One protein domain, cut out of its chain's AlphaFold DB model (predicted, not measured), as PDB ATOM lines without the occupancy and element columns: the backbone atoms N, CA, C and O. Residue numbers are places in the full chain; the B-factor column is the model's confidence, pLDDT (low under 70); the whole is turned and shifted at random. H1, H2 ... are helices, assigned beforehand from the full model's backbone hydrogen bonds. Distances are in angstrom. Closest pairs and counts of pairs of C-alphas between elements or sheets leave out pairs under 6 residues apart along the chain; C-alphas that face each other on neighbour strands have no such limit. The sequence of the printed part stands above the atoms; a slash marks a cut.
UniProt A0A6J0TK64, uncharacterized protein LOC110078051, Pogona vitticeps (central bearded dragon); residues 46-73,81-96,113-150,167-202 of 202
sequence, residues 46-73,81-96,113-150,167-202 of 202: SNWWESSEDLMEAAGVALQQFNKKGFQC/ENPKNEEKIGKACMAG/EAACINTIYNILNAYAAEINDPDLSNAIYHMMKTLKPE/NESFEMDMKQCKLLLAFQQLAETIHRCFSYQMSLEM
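Overview. This is residues 46 to 73, 81 to 96, 113 to 150 and 167 to 202 of the 202 residues of the protein "uncharacterized protein LOC110078051" of Pogona vitticeps (central bearded dragon) (UniProt A0A6J0TK64). A rod-shaped bundle of helices is built along one long helix, H5, with H1 packed lengthwise on it and the hairpin of H3 and H4 closing the other two corners of a four-sided bundle. The short helix H2 sits outside this, packed on H3 and H5. The printed part has 118 residues with five named helices, H1 to H5 in order along the chain, and no named strand; the class is all helix. It is compact, with a radius of gyration of the C-alphas of 14.5 A, and its C-alphas span 50 by 24 by 24 A.

Arrangement. H5, residues 168 to 201, and H1, residues 46 to 68, touch at a shallow tilt of 24 degrees and run opposite ways; their closest C-alphas, those of Met 56 and Ala 187, are 5.1 A apart. H4, residues 134 to 147, touches H1 at a shallow tilt of 15 degrees, opposite ways, with the C-alphas of Ala 58 and Leu 136 closest at 5.3 A. H3, residues 113 to 128, forms a helical hairpin with H4; the closest C-alphas, those of Ala 128 and Ser 137, are 5.6 A apart. H3 and H5 only just touch, with 3 pairs of C-alphas within 8 A, through residues 120 to 127 of H3 and 179 to 190 of H5; the closest are Ile 120 and Ile 190, 7.4 A apart. H2, residues 83 to 93, touches H3, opposite ways at a shallow tilt of 29 degrees, where the C-alphas of Cys 93 and Cys 116 are closest at 4.6 A. H2 also touches H5, at residues 186 to 193 of H5 alone, and the two run the same way; the C-alphas of Cys 93 and Cys 193 are closest at 6.1 A. H1 and H3 are apart, and so are H4 and H5. In H1, H2, H3, H4 and H5 every O i to N i+4 pair is within hydrogen-bond range.

Along the chain. H5 is 48.6 A long from C-alpha 168 at (-21.347, 26.959, -36.753) to C-alpha 201 at (-51.186, 64.967, -31.112). H1 is 33.5 A long and begins with C-alpha 46 at (-42.463, 62.240, -27.547). H3 is 22.2 A, H4 19.9 A and H2 15.1 A long.

Size, cuts and confidence. The C-alphas of Asn 167 and Met 202, the chain's last residue, are the two farthest apart, at 53.7 A. Residues 74 to 80, 97 to 112 and 151 to 166 are not printed; the gaps between C-alphas across these cuts are 15.0 A, 13.6 A and 40.8 A. The link from H3 to H4 is tight. The mean pLDDT of the printed part is 86.3, and residues 81 to 83, 95 to 96, 150, 167 to 168 and 201 to 202 are under 70.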
ATOM      1  N   SER A  46     -43.758  61.604 -27.266       87.06
ATOM      2  CA  SER A  46     -42.463  62.240 -27.547       87.06
ATOM      3  C   SER A  46     -41.289  61.369 -27.105       87.06
ATOM      4  O   SER A  46     -40.348  61.173 -27.868       87.06
ATOM      5  N   ASN A  47     -41.378  60.767 -25.913       91.06
ATOM      6  CA  ASN A  47     -40.338  59.871 -25.408       91.06
ATOM      7  C   ASN A  47     -40.220  58.597 -26.263       91.06
ATOM      8  O   ASN A  47     -39.112  58.113 -26.496       91.06
ATOM      9  N   TRP A  48     -41.338  58.035 -26.743       92.25
ATOM     10  CA  TRP A  48     -41.304  56.884 -27.657       92.25
ATOM     11  C   TRP A  48     -40.699  57.238 -29.005       92.25
ATOM     12  O   TRP A  48     -39.950  56.437 -29.561       92.25
ATOM     13  N   TRP A  49     -41.009  58.425 -29.523       93.75
ATOM     14  CA  TRP A  49     -40.443  58.911 -30.770       93.75
ATOM     15  C   TRP A  49     -38.924  59.090 -30.658       93.75
ATOM     16  O   TRP A  49     -38.206  58.468 -31.441       93.75
ATOM     17  N   GLU A  50     -38.434  59.809 -29.642       94.44
ATOM     18  CA  GLU A  50     -36.992  59.983 -29.394       94.44
ATOM     19  C   GLU A  50     -36.295  58.625 -29.225       94.44
ATOM     20  O   GLU A  50     -35.346  58.301 -29.933       94.44
ATOM     21  N   SER A  51     -36.841  57.748 -28.375       95.38
ATOM     22  CA  SER A  51     -36.246  56.426 -28.157       95.38
ATOM     23  C   SER A  51     -36.308  55.516 -29.395       95.38
ATOM     24  O   SER A  51     -35.551  54.546 -29.468       95.38
ATOM     25  N   SER A  52     -37.205  55.777 -30.352       95.69
ATOM     26  CA  SER A  52     -37.252  55.052 -31.628       95.69
ATOM     27  C   SER A  52     -36.195  55.531 -32.624       95.69
ATOM     28  O   SER A  52     -35.749  54.735 -33.450       95.69
ATOM     29  N   GLU A  53     -35.779  56.798 -32.536       95.88
ATOM     30  CA  GLU A  53     -34.669  57.350 -33.316       95.88
ATOM     31  C   GLU A  53     -33.349  56.704 -32.878       95.88
ATOM     32  O   GLU A  53     -32.656  56.115 -33.711       95.88
ATOM     33  N   ASP A  54     -33.096  56.666 -31.565       96.38
ATOM     34  CA  ASP A  54     -31.941  55.973 -30.974       96.38
ATOM     35  C   ASP A  54     -31.889  54.493 -31.390       96.38
ATOM     36  O   ASP A  54     -30.831  53.949 -31.716       96.38
ATOM     37  N   LEU A  55     -33.047  53.821 -31.403       97.25
ATOM     38  CA  LEU A  55     -33.149  52.416 -31.798       97.25
ATOM     39  C   LEU A  55     -32.763  52.200 -33.268       97.25
ATOM     40  O   LEU A  55     -32.076  51.229 -33.597       97.25
ATOM     41  N   MET A  56     -33.222  53.087 -34.151       96.12
ATOM     42  CA  MET A  56     -32.914  53.041 -35.578       96.12
ATOM     43  C   MET A  56     -31.430  53.327 -35.835       96.12
ATOM     44  O   MET A  56     -30.806  52.625 -36.638       96.12
ATOM     45  N   GLU A  57     -30.848  54.302 -35.134       96.69
ATOM     46  CA  GLU A  57     -29.415  54.596 -35.211       96.69
ATOM     47  C   GLU A  57     -28.582  53.395 -34.750       96.69
ATOM     48  O   GLU A  57     -27.700  52.938 -35.484       96.69
ATOM     49  N   ALA A  58     -28.908  52.820 -33.589       97.06
ATOM     50  CA  ALA A  58     -28.224  51.643 -33.061       97.06
ATOM     51  C   ALA A  58     -28.301  50.452 -34.031       97.06
ATOM     52  O   ALA A  58     -27.300  49.768 -34.255       97.06
ATOM     53  N   ALA A  59     -29.459  50.228 -34.666       94.88
ATOM     54  CA  ALA A  59     -29.622  49.182 -35.675       94.88
ATOM     55  C   ALA A  59     -28.709  49.412 -36.891       94.88
ATOM     56  O   ALA A  59     -28.050  48.482 -37.369       94.88
ATOM     57  N   GLY A  60     -28.626  50.660 -37.367       93.94
ATOM     58  CA  GLY A  60     -27.732  51.052 -38.455       93.94
ATOM     59  C   GLY A  60     -26.256  50.851 -38.102       93.94
ATOM     60  O   GLY A  60     -25.496  50.301 -38.903       93.94
ATOM     61  N   VAL A  61     -25.852  51.242 -36.891       95.31
ATOM     62  CA  VAL A  61     -24.484  51.061 -36.386       95.31
ATOM     63  C   VAL A  61     -24.134  49.578 -36.276       95.31
ATOM     64  O   VAL A  61     -23.093  49.176 -36.796       95.31
ATOM     65  N   ALA A  62     -24.998  48.751 -35.684       92.88
ATOM     66  CA  ALA A  62     -24.769  47.313 -35.540       92.88
ATOM     67  C   ALA A  62     -24.582  46.626 -36.902       92.88
ATOM     68  O   ALA A  62     -23.631  45.865 -37.098       92.88
ATOM     69  N   LEU A  63     -25.422  46.954 -37.892       91.69
ATOM     70  CA  LEU A  63     -25.275  46.420 -39.246       91.69
ATOM     71  C   LEU A  63     -23.959  46.868 -39.903       91.69
ATOM     72  O   LEU A  63     -23.268  46.064 -40.532       91.69
ATOM     73  N   GLN A  64     -23.568  48.136 -39.741       91.50
ATOM     74  CA  GLN A  64     -22.284  48.630 -40.248       91.50
ATOM     75  C   GLN A  64     -21.092  47.935 -39.583       91.50
ATOM     76  O   GLN A  64     -20.127  47.581 -40.266       91.50
ATOM     77  N   GLN A  65     -21.133  47.748 -38.265       90.50
ATOM     78  CA  GLN A  65     -20.092  47.041 -37.524       90.50
ATOM     79  C   GLN A  65     -19.993  45.581 -37.971       90.50
ATOM     80  O   GLN A  65     -18.885  45.083 -38.175       90.50
ATOM     81  N   PHE A  66     -21.131  44.918 -38.186       88.00
ATOM     82  CA  PHE A  66     -21.174  43.557 -38.709       88.00
ATOM     83  C   PHE A  66     -20.556  43.476 -40.115       88.00
ATOM     84  O   PHE A  66     -19.681  42.646 -40.360       88.00
ATOM     85  N   ASN A  67     -20.891  44.420 -41.000       85.88
ATOM     86  CA  ASN A  67     -20.320  44.505 -42.348       85.88
ATOM     87  C   ASN A  67     -18.795  44.694 -42.355       85.88
ATOM     88  O   ASN A  67     -18.094  44.124 -43.195       85.88
ATOM     89  N   LYS A  68     -18.248  45.456 -41.398       86.50
ATOM     90  CA  LYS A  68     -16.793  45.657 -41.253       86.50
ATOM     91  C   LYS A  68     -16.037  44.376 -40.884       86.50
ATOM     92  O   LYS A  68     -14.833  44.316 -41.120       86.50
ATOM     93  N   LYS A  69     -16.715  43.352 -40.354       81.19
ATOM     94  CA  LYS A  69     -16.117  42.042 -40.034       81.19
ATOM     95  C   LYS A  69     -15.920  41.145 -41.267       81.19
ATOM     96  O   LYS A  69     -15.441  40.028 -41.123       81.19
ATOM     97  N   GLY A  70     -16.251  41.625 -42.470       72.25
ATOM     98  CA  GLY A  70     -16.040  40.906 -43.734       72.25
ATOM     99  C   GLY A  70     -17.277  40.183 -44.274       72.25
ATOM    100  O   GLY A  70     -17.216  39.612 -45.360       72.25
ATOM    101  N   PHE A  71     -18.409  40.251 -43.569       71.19
ATOM    102  CA  PHE A  71     -19.693  39.711 -44.013       71.19
ATOM    103  C   PHE A  71     -20.548  40.828 -44.605       71.19
ATOM    104  O   PHE A  71     -21.094  41.632 -43.865       71.19
ATOM    105  N   GLN A  72     -20.680  40.905 -45.931       74.06
ATOM    106  CA  GLN A  72     -21.588  41.880 -46.543       74.06
ATOM    107  C   GLN A  72     -23.048  41.432 -46.400       74.06
ATOM    108  O   GLN A  72     -23.548  40.615 -47.174       74.06
ATOM    109  N   CYS A  73     -23.744  42.022 -45.435       74.12
ATOM    110  CA  CYS A  73     -25.187  41.923 -45.277       74.12
ATOM    111  C   CYS A  73     -25.891  42.842 -46.266       74.12
ATOM    112  O   CYS A  73     -26.142  44.012 -45.982       74.12
ATOM    113  N   GLU A  81     -37.901  37.207 -43.320       49.66
ATOM    114  CA  GLU A  81     -38.858  36.374 -42.576       49.66
ATOM    115  C   GLU A  81     -39.942  37.233 -41.889       49.66
ATOM    116  O   GLU A  81     -40.989  36.732 -41.472       49.66
ATOM    117  N   ASN A  82     -39.724  38.554 -41.840       54.16
ATOM    118  CA  ASN A  82     -40.409  39.486 -40.954       54.16
ATOM    119  C   ASN A  82     -41.362  40.543 -41.562       54.16
ATOM    120  O   ASN A  82     -41.767  41.415 -40.787       54.16
ATOM    121  N   PRO A  83     -41.871  40.478 -42.821       61.16
ATOM    122  CA  PRO A  83     -42.952  41.381 -43.251       61.16
ATOM    123  C   PRO A  83     -44.205  41.220 -42.372       61.16
ATOM    124  O   PRO A  83     -45.002  42.140 -42.219       61.16
ATOM    125  N   LYS A  84     -44.338  40.067 -41.701       79.19
ATOM    126  CA  LYS A  84     -45.379  39.801 -40.704       79.19
ATOM    127  C   LYS A  84     -45.312  40.740 -39.497       79.19
ATOM    128  O   LYS A  84     -46.349  41.014 -38.903       79.19
ATOM    129  N   ASN A  85     -44.124  41.187 -39.091       83.69
ATOM    130  CA  ASN A  85     -43.974  42.066 -37.930       83.69
ATOM    131  C   ASN A  85     -44.321  43.509 -38.295       83.69
ATOM    132  O   ASN A  85     -45.056  44.153 -37.551       83.69
ATOM    133  N   GLU A  86     -43.893  43.973 -39.469       83.00
ATOM    134  CA  GLU A  86     -44.297  45.277 -40.006       83.00
ATOM    135  C   GLU A  86     -45.811  45.351 -40.219       83.00
ATOM    136  O   GLU A  86     -46.441  46.329 -39.827       83.00
ATOM    137  N   GLU A  87     -46.425  44.290 -40.754       84.69
ATOM    138  CA  GLU A  87     -47.880  44.202 -40.915       84.69
ATOM    139  C   GLU A  87     -48.612  44.252 -39.564       84.69
ATOM    140  O   GLU A  87     -49.609  44.962 -39.426       84.69
ATOM    141  N   LYS A  88     -48.118  43.524 -38.550       86.50
ATOM    142  CA  LYS A  88     -48.686  43.552 -37.191       86.50
ATOM    143  C   LYS A  88     -48.607  44.948 -36.581       86.50
ATOM    144  O   LYS A  88     -49.606  45.414 -36.040       86.50
ATOM    145  N   ILE A  89     -47.453  45.607 -36.691       85.12
ATOM    146  CA  ILE A  89     -47.276  46.985 -36.220       85.12
ATOM    147  C   ILE A  89     -48.210  47.915 -36.988       85.12
ATOM    148  O   ILE A  89     -48.928  48.689 -36.369       85.12
ATOM    149  N   GLY A  90     -48.279  47.800 -38.314       84.06
ATOM    150  CA  GLY A  90     -49.155  48.633 -39.127       84.06
ATOM    151  C   GLY A  90     -50.628  48.504 -38.745       84.06
ATOM    152  O   GLY A  90     -51.302  49.518 -38.614       84.06
ATOM    153  N   LYS A  91     -51.115  47.285 -38.486       84.38
ATOM    154  CA  LYS A  91     -52.494  47.049 -38.022       84.38
ATOM    155  C   LYS A  91     -52.759  47.569 -36.609       84.38
ATOM    156  O   LYS A  91     -53.877  47.980 -36.329       84.38
ATOM    157  N   ALA A  92     -51.768  47.500 -35.721       85.56
ATOM    158  CA  ALA A  92     -51.927  47.894 -34.324       85.56
ATOM    159  C   ALA A  92     -51.730  49.402 -34.099       85.56
ATOM    160  O   ALA A  92     -52.361  49.974 -33.219       85.56
ATOM    161  N   CYS A  93     -50.846  50.036 -34.872       85.06
ATOM    162  CA  CYS A  93     -50.351  51.390 -34.621       85.06
ATOM    163  C   CYS A  93     -50.821  52.437 -35.633       85.06
ATOM    164  O   CYS A  93     -50.700  53.629 -35.360       85.06
ATOM    165  N   MET A  94     -51.347  52.028 -36.790       78.31
ATOM    166  CA  MET A  94     -51.963  52.942 -37.751       78.31
ATOM    167  C   MET A  94     -53.458  52.648 -37.814       78.31
ATOM    168  O   MET A  94     -53.861  51.515 -38.077       78.31
ATOM    169  N   ALA A  95     -54.285  53.673 -37.590       64.38
ATOM    170  CA  ALA A  95     -55.716  53.562 -37.833       64.38
ATOM    171  C   ALA A  95     -55.920  53.109 -39.281       64.38
ATOM    172  O   ALA A  95     -55.200  53.570 -40.172       64.38
ATOM    173  N   GLY A  96     -56.824  52.149 -39.489       52.94
ATOM    174  CA  GLY A  96     -56.951  51.417 -40.743       52.94
ATOM    175  C   GLY A  96     -56.868  52.349 -41.946       52.94
ATOM    176  O   GLY A  96     -57.796  53.105 -42.223       52.94
ATOM    177  N   GLU A 113     -53.683  52.716 -28.561       83.62
ATOM    178  CA  GLU A 113     -52.319  52.955 -28.099       83.62
ATOM    179  C   GLU A 113     -51.780  51.767 -27.293       83.62
ATOM    180  O   GLU A 113     -50.655  51.315 -27.518       83.62
ATOM    181  N   ALA A 114     -52.603  51.179 -26.418       85.62
ATOM    182  CA  ALA A 114     -52.203  50.025 -25.626       85.62
ATOM    183  C   ALA A 114     -51.933  48.808 -26.522       85.62
ATOM    184  O   ALA A 114     -50.942  48.099 -26.313       85.62
ATOM    185  N   ALA A 115     -52.767  48.559 -27.534       87.19
ATOM    186  CA  ALA A 115     -52.526  47.498 -28.512       87.19
ATOM    187  C   ALA A 115     -51.251  47.749 -29.337       87.19
ATOM    188  O   ALA A 115     -50.467  46.814 -29.539       87.19
ATOM    189  N   CYS A 116     -51.005  48.993 -29.757       90.06
ATOM    190  CA  CYS A 116     -49.787  49.387 -30.467       90.06
ATOM    191  C   CYS A 116     -48.525  49.132 -29.624       90.06
ATOM    192  O   CYS A 116     -47.645  48.368 -30.035       90.06
ATOM    193  N   ILE A 117     -48.471  49.687 -28.408       91.94
ATOM    194  CA  ILE A 117     -47.342  49.546 -27.477       91.94
ATOM    195  C   ILE A 117     -47.088  48.073 -27.151       91.94
ATOM    196  O   ILE A 117     -45.945  47.614 -27.184       91.94
ATOM    197  N   ASN A 118     -48.142  47.307 -26.851       90.94
ATOM    198  CA  ASN A 118     -48.018  45.879 -26.558       90.94
ATOM    199  C   ASN A 118     -47.446  45.100 -27.747       90.94
ATOM    200  O   ASN A 118     -46.596  44.229 -27.554       90.94
ATOM    201  N   THR A 119     -47.890  45.421 -28.963       91.38
ATOM    202  CA  THR A 119     -47.403  44.782 -30.190       91.38
ATOM    203  C   THR A 119     -45.919  45.062 -30.398       91.38
ATOM    204  O   THR A 119     -45.150  44.118 -30.579       91.38
ATOM    205  N   ILE A 120     -45.500  46.328 -30.303       93.69
ATOM    206  CA  ILE A 120     -44.094  46.720 -30.462       93.69
ATOM    207  C   ILE A 120     -43.230  46.075 -29.373       93.69
ATOM    208  O   ILE A 120     -42.230  45.438 -29.694       93.69
ATOM    209  N   TYR A 121     -43.642  46.155 -28.104       94.25
ATOM    210  CA  TYR A 121     -42.911  45.562 -26.981       94.25
ATOM    211  C   TYR A 121     -42.656  44.063 -27.181       94.25
ATOM    212  O   TYR A 121     -41.538  43.590 -26.995       94.25
ATOM    213  N   ASN A 122     -43.681  43.306 -27.586       92.44
ATOM    214  CA  ASN A 122     -43.555  41.860 -27.773       92.44
ATOM    215  C   ASN A 122     -42.609  41.504 -28.924       92.44
ATOM    216  O   ASN A 122     -41.866  40.528 -28.824       92.44
ATOM    217  N   ILE A 123     -42.627  42.290 -30.004       92.88
ATOM    218  CA  ILE A 123     -41.701  42.103 -31.121       92.88
ATOM    219  C   ILE A 123     -40.271  42.423 -30.666       92.88
ATOM    220  O   ILE A 123     -39.381  41.605 -30.874       92.88
ATOM    221  N   LEU A 124     -40.054  43.560 -29.999       94.44
ATOM    222  CA  LEU A 124     -38.741  43.955 -29.479       94.44
ATOM    223  C   LEU A 124     -38.159  42.911 -28.517       94.44
ATOM    224  O   LEU A 124     -36.995  42.545 -28.648       94.44
ATOM    225  N   ASN A 125     -38.983  42.360 -27.623       92.00
ATOM    226  CA  ASN A 125     -38.570  41.311 -26.692       92.00
ATOM    227  C   ASN A 125     -38.073  40.044 -27.409       92.00
ATOM    228  O   ASN A 125     -37.125  39.408 -26.954       92.00
ATOM    229  N   ALA A 126     -38.693  39.676 -28.536       90.75
ATOM    230  CA  ALA A 126     -38.240  38.538 -29.334       90.75
ATOM    231  C   ALA A 126     -36.861  38.801 -29.961       90.75
ATOM    232  O   ALA A 126     -35.991  37.936 -29.914       90.75
ATOM    233  N   TYR A 127     -36.627  40.009 -30.482       90.62
ATOM    234  CA  TYR A 127     -35.327  40.378 -31.049       90.62
ATOM    235  C   TYR A 127     -34.222  40.509 -29.995       90.62
ATOM    236  O   TYR A 127     -33.096  40.094 -30.260       90.62
ATOM    237  N   ALA A 128     -34.531  41.013 -28.796       89.88
ATOM    238  CA  ALA A 128     -33.571  41.119 -27.694       89.88
ATOM    239  C   ALA A 128     -32.962  39.762 -27.292       89.88
ATOM    240  O   ALA A 128     -31.829  39.710 -26.819       89.88
ATOM    241  N   ALA A 129     -33.703  38.666 -27.483       87.25
ATOM    242  CA  ALA A 129     -33.235  37.315 -27.184       87.25
ATOM    243  C   ALA A 129     -32.313  36.729 -28.269       87.25
ATOM    244  O   ALA A 129     -31.599  35.763 -28.003       87.25
ATOM    245  N   GLU A 130     -32.348  37.274 -29.487       88.31
ATOM    246  CA  GLU A 130     -31.653  36.706 -30.647       88.31
ATOM    247  C   GLU A 130     -30.497  37.572 -31.163       88.31
ATOM    248  O   GLU A 130     -29.589  37.045 -31.804       88.31
ATOM    249  N   ILE A 131     -30.510  38.883 -30.903       88.88
ATOM    250  CA  ILE A 131     -29.479  39.805 -31.386       88.88
ATOM    251  C   ILE A 131     -28.180  39.624 -30.602       88.88
ATOM    252  O   ILE A 131     -28.103  39.880 -29.406       88.88
ATOM    253  N   ASN A 132     -27.119  39.258 -31.320       89.50
ATOM    254  CA  ASN A 132     -25.754  39.225 -30.805       89.50
ATOM    255  C   ASN A 132     -24.989  40.535 -31.087       89.50
ATOM    256  O   ASN A 132     -23.949  40.543 -31.748       89.50
ATOM    257  N   ASP A 133     -25.541  41.653 -30.624       91.56
ATOM    258  CA  ASP A 133     -24.887  42.965 -30.617       91.56
ATOM    259  C   ASP A 133     -25.249  43.687 -29.305       91.56
ATOM    260  O   ASP A 133     -26.440  43.889 -29.037       91.56
ATOM    261  N   PRO A 134     -24.270  44.003 -28.438       90.81
ATOM    262  CA  PRO A 134     -24.547  44.503 -27.094       90.81
ATOM    263  C   PRO A 134     -25.147  45.913 -27.100       90.81
ATOM    264  O   PRO A 134     -26.032  46.195 -26.289       90.81
ATOM    265  N   ASP A 135     -24.713  46.772 -28.024       93.12
ATOM    266  CA  ASP A 135     -25.174  48.158 -28.114       93.12
ATOM    267  C   ASP A 135     -26.622  48.199 -28.616       93.12
ATOM    268  O   ASP A 135     -27.482  48.852 -28.017       93.12
ATOM    269  N   LEU A 136     -26.928  47.410 -29.650       95.38
ATOM    270  CA  LEU A 136     -28.284  47.254 -30.165       95.38
ATOM    271  C   LEU A 136     -29.215  46.596 -29.145       95.38
ATOM    272  O   LEU A 136     -30.350  47.037 -28.975       95.38
ATOM    273  N   SER A 137     -28.740  45.576 -28.427       94.25
ATOM    274  CA  SER A 137     -29.520  44.943 -27.357       94.25
ATOM    275  C   SER A 137     -29.882  45.954 -26.272       94.25
ATOM    276  O   SER A 137     -31.030  46.012 -25.834       94.25
ATOM    277  N   ASN A 138     -28.930  46.798 -25.870       94.19
ATOM    278  CA  ASN A 138     -29.179  47.852 -24.894       94.19
ATOM    279  C   ASN A 138     -30.194  48.889 -25.407       94.19
ATOM    280  O   ASN A 138     -31.100  49.264 -24.662       94.19
ATOM    281  N   ALA A 139     -30.100  49.298 -26.676       96.12
ATOM    282  CA  ALA A 139     -31.082  50.190 -27.297       96.12
ATOM    283  C   ALA A 139     -32.493  49.570 -27.324       96.12
ATOM    284  O   ALA A 139     -33.476  50.249 -27.021       96.12
ATOM    285  N   ILE A 140     -32.607  48.265 -27.599       95.38
ATOM    286  CA  ILE A 140     -33.881  47.535 -27.548       95.38
ATOM    287  C   ILE A 140     -34.467  47.546 -26.134       95.38
ATOM    288  O   ILE A 140     -35.643  47.874 -25.965       95.38
ATOM    289  N   TYR A 141     -33.662  47.236 -25.115       94.81
ATOM    290  CA  TYR A 141     -34.115  47.277 -23.722       94.81
ATOM    291  C   TYR A 141     -34.529  48.682 -23.289       94.81
ATOM    292  O   TYR A 141     -35.540  48.835 -22.599       94.81
ATOM    293  N   HIS A 142     -33.775  49.702 -23.704       95.19
ATOM    294  CA  HIS A 142     -34.128  51.092 -23.454       95.19
ATOM    295  C   HIS A 142     -35.495  51.415 -24.058       95.19
ATOM    296  O   HIS A 142     -36.393  51.833 -23.332       95.19
ATOM    297  N   MET A 143     -35.702  51.094 -25.337       95.19
ATOM    298  CA  MET A 143     -36.981  51.311 -26.007       95.19
ATOM    299  C   MET A 143     -38.135  50.570 -25.323       95.19
ATOM    300  O   MET A 143     -39.181  51.155 -25.049       95.19
ATOM    301  N   MET A 144     -37.951  49.294 -24.974       94.31
ATOM    302  CA  MET A 144     -38.960  48.512 -24.249       94.31
ATOM    303  C   MET A 144     -39.326  49.135 -22.899       94.31
ATOM    304  O   MET A 144     -40.500  49.139 -22.522       94.31
ATOM    305  N   LYS A 145     -38.338  49.680 -22.184       93.50
ATOM    306  CA  LYS A 145     -38.538  50.384 -20.915       93.50
ATOM    307  C   LYS A 145     -39.274  51.711 -21.105       93.50
ATOM    308  O   LYS A 145     -40.103  52.053 -20.267       93.50
ATOM    309  N   THR A 146     -39.006  52.436 -22.188       92.50
ATOM    310  CA  THR A 146     -39.726  53.671 -22.533       92.50
ATOM    311  C   THR A 146     -41.192  53.377 -22.866       92.50
ATOM    312  O   THR A 146     -42.089  54.086 -22.414       92.50
ATOM    313  N   LEU A 147     -41.450  52.292 -23.602       90.25
ATOM    314  CA  LEU A 147     -42.796  51.824 -23.958       90.25
ATOM    315  C   LEU A 147     -43.604  51.362 -22.746       90.25
ATOM    316  O   LEU A 147     -44.791  51.654 -22.622       90.25
ATOM    317  N   LYS A 148     -42.960  50.610 -21.856       88.75
ATOM    318  CA  LYS A 148     -43.558  50.098 -20.627       88.75
ATOM    319  C   LYS A 148     -42.602  50.356 -19.472       88.75
ATOM    320  O   LYS A 148     -41.779  49.489 -19.165       88.75
ATOM    321  N   PRO A 149     -42.717  51.512 -18.803       76.12
ATOM    322  CA  PRO A 149     -41.956  51.776 -17.595       76.12
ATOM    323  C   PRO A 149     -42.472  50.860 -16.475       76.12
ATOM    324  O   PRO A 149     -43.362  51.211 -15.701       76.12
ATOM    325  N   GLU A 150     -41.947  49.636 -16.408       69.62
ATOM    326  CA  GLU A 150     -42.204  48.735 -15.291       69.62
ATOM    327  C   GLU A 150     -41.646  49.340 -13.996       69.62
ATOM    328  O   GLU A 150     -40.561  49.931 -13.962       69.62
ATOM    329  N   ASN A 167     -17.559  25.399 -37.979       48.03
ATOM    330  CA  ASN A 167     -18.667  25.244 -38.944       48.03
ATOM    331  C   ASN A 167     -19.956  25.976 -38.532       48.03
ATOM    332  O   ASN A 167     -20.686  26.433 -39.406       48.03
ATOM    333  N   GLU A 168     -20.202  26.170 -37.232       55.34
ATOM    334  CA  GLU A 168     -21.347  26.959 -36.753       55.34
ATOM    335  C   GLU A 168     -21.162  28.469 -36.986       55.34
ATOM    336  O   GLU A 168     -22.145  29.188 -37.124       55.34
ATOM    337  N   SER A 169     -19.917  28.961 -37.098       71.44
ATOM    338  CA  SER A 169     -19.630  30.401 -37.230       71.44
ATOM    339  C   SER A 169     -20.316  31.016 -38.445       71.44
ATOM    340  O   SER A 169     -21.024  31.998 -38.291       71.44
ATOM    341  N   PHE A 170     -20.181  30.423 -39.636       77.06
ATOM    342  CA  PHE A 170     -20.758  31.012 -40.849       77.06
ATOM    343  C   PHE A 170     -22.292  31.005 -40.830       77.06
ATOM    344  O   PHE A 170     -22.920  31.977 -41.250       77.06
ATOM    345  N   GLU A 171     -22.913  29.930 -40.337       79.62
ATOM    346  CA  GLU A 171     -24.373  29.855 -40.221       79.62
ATOM    347  C   GLU A 171     -24.909  30.822 -39.159       79.62
ATOM    348  O   GLU A 171     -25.919  31.486 -39.401       79.62
ATOM    349  N   MET A 172     -24.214  30.961 -38.026       82.56
ATOM    350  CA  MET A 172     -24.526  31.954 -36.995       82.56
ATOM    351  C   MET A 172     -24.348  33.382 -37.512       82.56
ATOM    352  O   MET A 172     -25.224  34.219 -37.300       82.56
ATOM    353  N   ASP A 173     -23.267  33.652 -38.241       84.88
ATOM    354  CA  ASP A 173     -22.992  34.956 -38.842       84.88
ATOM    355  C   ASP A 173     -24.053  35.294 -39.898       84.88
ATOM    356  O   ASP A 173     -24.599  36.399 -39.920       84.88
ATOM    357  N   MET A 174     -24.443  34.321 -40.727       83.69
ATOM    358  CA  MET A 174     -25.549  34.483 -41.665       83.69
ATOM    359  C   MET A 174     -26.871  34.721 -40.925       83.69
ATOM    360  O   MET A 174     -27.628  35.605 -41.321       83.69
ATOM    361  N   LYS A 175     -27.169  33.980 -39.852       86.94
ATOM    362  CA  LYS A 175     -28.382  34.199 -39.048       86.94
ATOM    363  C   LYS A 175     -28.404  35.616 -38.467       86.94
ATOM    364  O   LYS A 175     -29.402  36.315 -38.628       86.94
ATOM    365  N   GLN A 176     -27.302  36.059 -37.865       88.88
ATOM    366  CA  GLN A 176     -27.165  37.397 -37.293       88.88
ATOM    367  C   GLN A 176     -27.337  38.478 -38.366       88.88
ATOM    368  O   GLN A 176     -28.049  39.455 -38.158       88.88
ATOM    369  N   CYS A 177     -26.766  38.267 -39.549       88.56
ATOM    370  CA  CYS A 177     -26.923  39.144 -40.701       88.56
ATOM    371  C   CYS A 177     -28.393  39.321 -41.124       88.56
ATOM    372  O   CYS A 177     -28.864  40.446 -41.309       88.56
ATOM    373  N   LYS A 178     -29.145  38.213 -41.225       87.25
ATOM    374  CA  LYS A 178     -30.591  38.228 -41.518       87.25
ATOM    375  C   LYS A 178     -31.368  38.987 -40.454       87.25
ATOM    376  O   LYS A 178     -32.242  39.789 -40.782       87.25
ATOM    377  N   LEU A 179     -31.030  38.733 -39.195       90.00
ATOM    378  CA  LEU A 179     -31.691  39.334 -38.052       90.00
ATOM    379  C   LEU A 179     -31.463  40.847 -38.000       90.00
ATOM    380  O   LEU A 179     -32.428  41.586 -37.848       90.00
ATOM    381  N   LEU A 180     -30.225  41.310 -38.199       91.62
ATOM    382  CA  LEU A 180     -29.876  42.733 -38.211       91.62
ATOM    383  C   LEU A 180     -30.562  43.484 -39.360       91.62
ATOM    384  O   LEU A 180     -31.109  44.561 -39.137       91.62
ATOM    385  N   LEU A 181     -30.597  42.905 -40.566       90.06
ATOM    386  CA  LEU A 181     -31.300  43.505 -41.706       90.06
ATOM    387  C   LEU A 181     -32.807  43.616 -41.456       90.06
ATOM    388  O   LEU A 181     -33.397  44.671 -41.681       90.06
ATOM    389  N   ALA A 182     -33.431  42.544 -40.963       89.56
ATOM    390  CA  ALA A 182     -34.853  42.563 -40.642       89.56
ATOM    391  C   ALA A 182     -35.167  43.525 -39.486       89.56
ATOM    392  O   ALA A 182     -36.194  44.203 -39.501       89.56
ATOM    393  N   PHE A 183     -34.279  43.605 -38.494       92.62
ATOM    394  CA  PHE A 183     -34.433  44.521 -37.375       92.62
ATOM    395  C   PHE A 183     -34.309  45.980 -37.810       92.62
ATOM    396  O   PHE A 183     -35.082  46.811 -37.344       92.62
ATOM    397  N   GLN A 184     -33.403  46.302 -38.736       92.50
ATOM    398  CA  GLN A 184     -33.287  47.657 -39.277       92.50
ATOM    399  C   GLN A 184     -34.608  48.124 -39.909       92.50
ATOM    400  O   GLN A 184     -35.088  49.215 -39.604       92.50
ATOM    401  N   GLN A 185     -35.241  47.282 -40.731       89.56
ATOM    402  CA  GLN A 185     -36.536  47.601 -41.349       89.56
ATOM    403  C   GLN A 185     -37.659  47.736 -40.309       89.56
ATOM    404  O   GLN A 185     -38.512  48.628 -40.392       89.56
ATOM    405  N   LEU A 186     -37.632  46.881 -39.284       92.00
ATOM    406  CA  LEU A 186     -38.551  46.975 -38.160       92.00
ATOM    407  C   LEU A 186     -38.384  48.301 -37.404       92.00
ATOM    408  O   LEU A 186     -39.386  48.948 -37.105       92.00
ATOM    409  N   ALA A 187     -37.150  48.711 -37.105       93.88
ATOM    410  CA  ALA A 187     -36.852  49.945 -36.384       93.88
ATOM    411  C   ALA A 187     -37.346  51.176 -37.161       93.88
ATOM    412  O   ALA A 187     -38.019  52.030 -36.584       93.88
ATOM    413  N   GLU A 188     -37.138  51.214 -38.483       91.81
ATOM    414  CA  GLU A 188     -37.729  52.245 -39.346       91.81
ATOM    415  C   GLU A 188     -39.263  52.251 -39.274       91.81
ATOM    416  O   GLU A 188     -39.893  53.310 -39.217       91.81
ATOM    417  N   THR A 189     -39.888  51.073 -39.270       91.19
ATOM    418  CA  THR A 189     -41.350  50.946 -39.188       91.19
ATOM    419  C   THR A 189     -41.886  51.444 -37.845       91.19
ATOM    420  O   THR A 189     -42.883  52.170 -37.816       91.19
ATOM    421  N   ILE A 190     -41.215  51.103 -36.743       92.50
ATOM    422  CA  ILE A 190     -41.525  51.597 -35.395       92.50
ATOM    423  C   ILE A 190     -41.412  53.127 -35.358       92.50
ATOM    424  O   ILE A 190     -42.353  53.798 -34.933       92.50
ATOM    425  N   HIS A 191     -40.310  53.683 -35.868       94.31
ATOM    426  CA  HIS A 191     -40.092  55.128 -35.910       94.31
ATOM    427  C   HIS A 191     -41.169  55.861 -36.725       94.31
ATOM    428  O   HIS A 191     -41.698  56.886 -36.290       94.31
ATOM    429  N   ARG A 192     -41.571  55.310 -37.879       90.88
ATOM    430  CA  ARG A 192     -42.685  55.851 -38.680       90.88
ATOM    431  C   ARG A 192     -44.009  55.841 -37.915       90.88
ATOM    432  O   ARG A 192     -44.786  56.781 -38.063       90.88
ATOM    433  N   CYS A 193     -44.267  54.815 -37.105       89.31
ATOM    434  CA  CYS A 193     -45.485  54.741 -36.297       89.31
ATOM    435  C   CYS A 193     -45.518  55.824 -35.218       89.31
ATOM    436  O   CYS A 193     -46.519  56.529 -35.113       89.31
ATOM    437  N   PHE A 194     -44.428  56.014 -34.472       90.75
ATOM    438  CA  PHE A 194     -44.380  57.075 -33.463       90.75
ATOM    439  C   PHE A 194     -44.360  58.468 -34.081       90.75
ATOM    440  O   PHE A 194     -45.025  59.361 -33.574       90.75
ATOM    441  N   SER A 195     -43.713  58.641 -35.235       89.94
ATOM    442  CA  SER A 195     -43.794  59.891 -36.000       89.94
ATOM    443  C   SER A 195     -45.234  60.212 -36.420       89.94
ATOM    444  O   SER A 195     -45.668  61.358 -36.342       89.94
ATOM    445  N   TYR A 196     -45.999  59.196 -36.836       85.31
ATOM    446  CA  TYR A 196     -47.417  59.356 -37.155       85.31
ATOM    447  C   TYR A 196     -48.246  59.718 -35.916       85.31
ATOM    448  O   TYR A 196     -49.032  60.659 -35.980       85.31
ATOM    449  N   GLN A 197     -48.040  59.038 -34.787       83.88
ATOM    450  CA  GLN A 197     -48.731  59.364 -33.533       83.88
ATOM    451  C   GLN A 197     -48.416  60.790 -33.060       83.88
ATOM    452  O   GLN A 197     -49.347  61.541 -32.791       83.88
ATOM    453  N   MET A 198     -47.146  61.209 -33.095       84.75
ATOM    454  CA  MET A 198     -46.746  62.594 -32.810       84.75
ATOM    455  C   MET A 198     -47.495  63.601 -33.691       84.75
ATOM    456  O   MET A 198     -47.920  64.644 -33.208       84.75
ATOM    457  N   SER A 199     -47.696  63.290 -34.977       82.75
ATOM    458  CA  SER A 199     -48.429  64.173 -35.897       82.75
ATOM    459  C   SER A 199     -49.936  64.261 -35.628       82.75
ATOM    460  O   SER A 199     -50.567  65.200 -36.099       82.75
ATOM    461  N   LEU A 200     -50.515  63.293 -34.910       77.06
ATOM    462  CA  LEU A 200     -51.926  63.312 -34.511       77.06
ATOM    463  C   LEU A 200     -52.160  64.090 -33.209       77.06
ATOM    464  O   LEU A 200     -53.295  64.474 -32.931       77.06
ATOM    465  N   GLU A 201     -51.115  64.281 -32.405       68.12
ATOM    466  CA  GLU A 201     -51.186  64.967 -31.112       68.12
ATOM    467  C   GLU A 201     -50.850  66.468 -31.175       68.12
ATOM    468  O   GLU A 201     -51.078  67.179 -30.191       68.12
ATOM    469  N   MET A 202     -50.323  66.949 -32.309       57.53
ATOM    470  CA  MET A 202     -50.041  68.369 -32.593       57.53
ATOM    471  C   MET A 202     -51.206  69.059 -33.302       57.53
ATOM    472  O   MET A 202     -51.466  70.237 -32.961       57.53
TER     473      MET A 202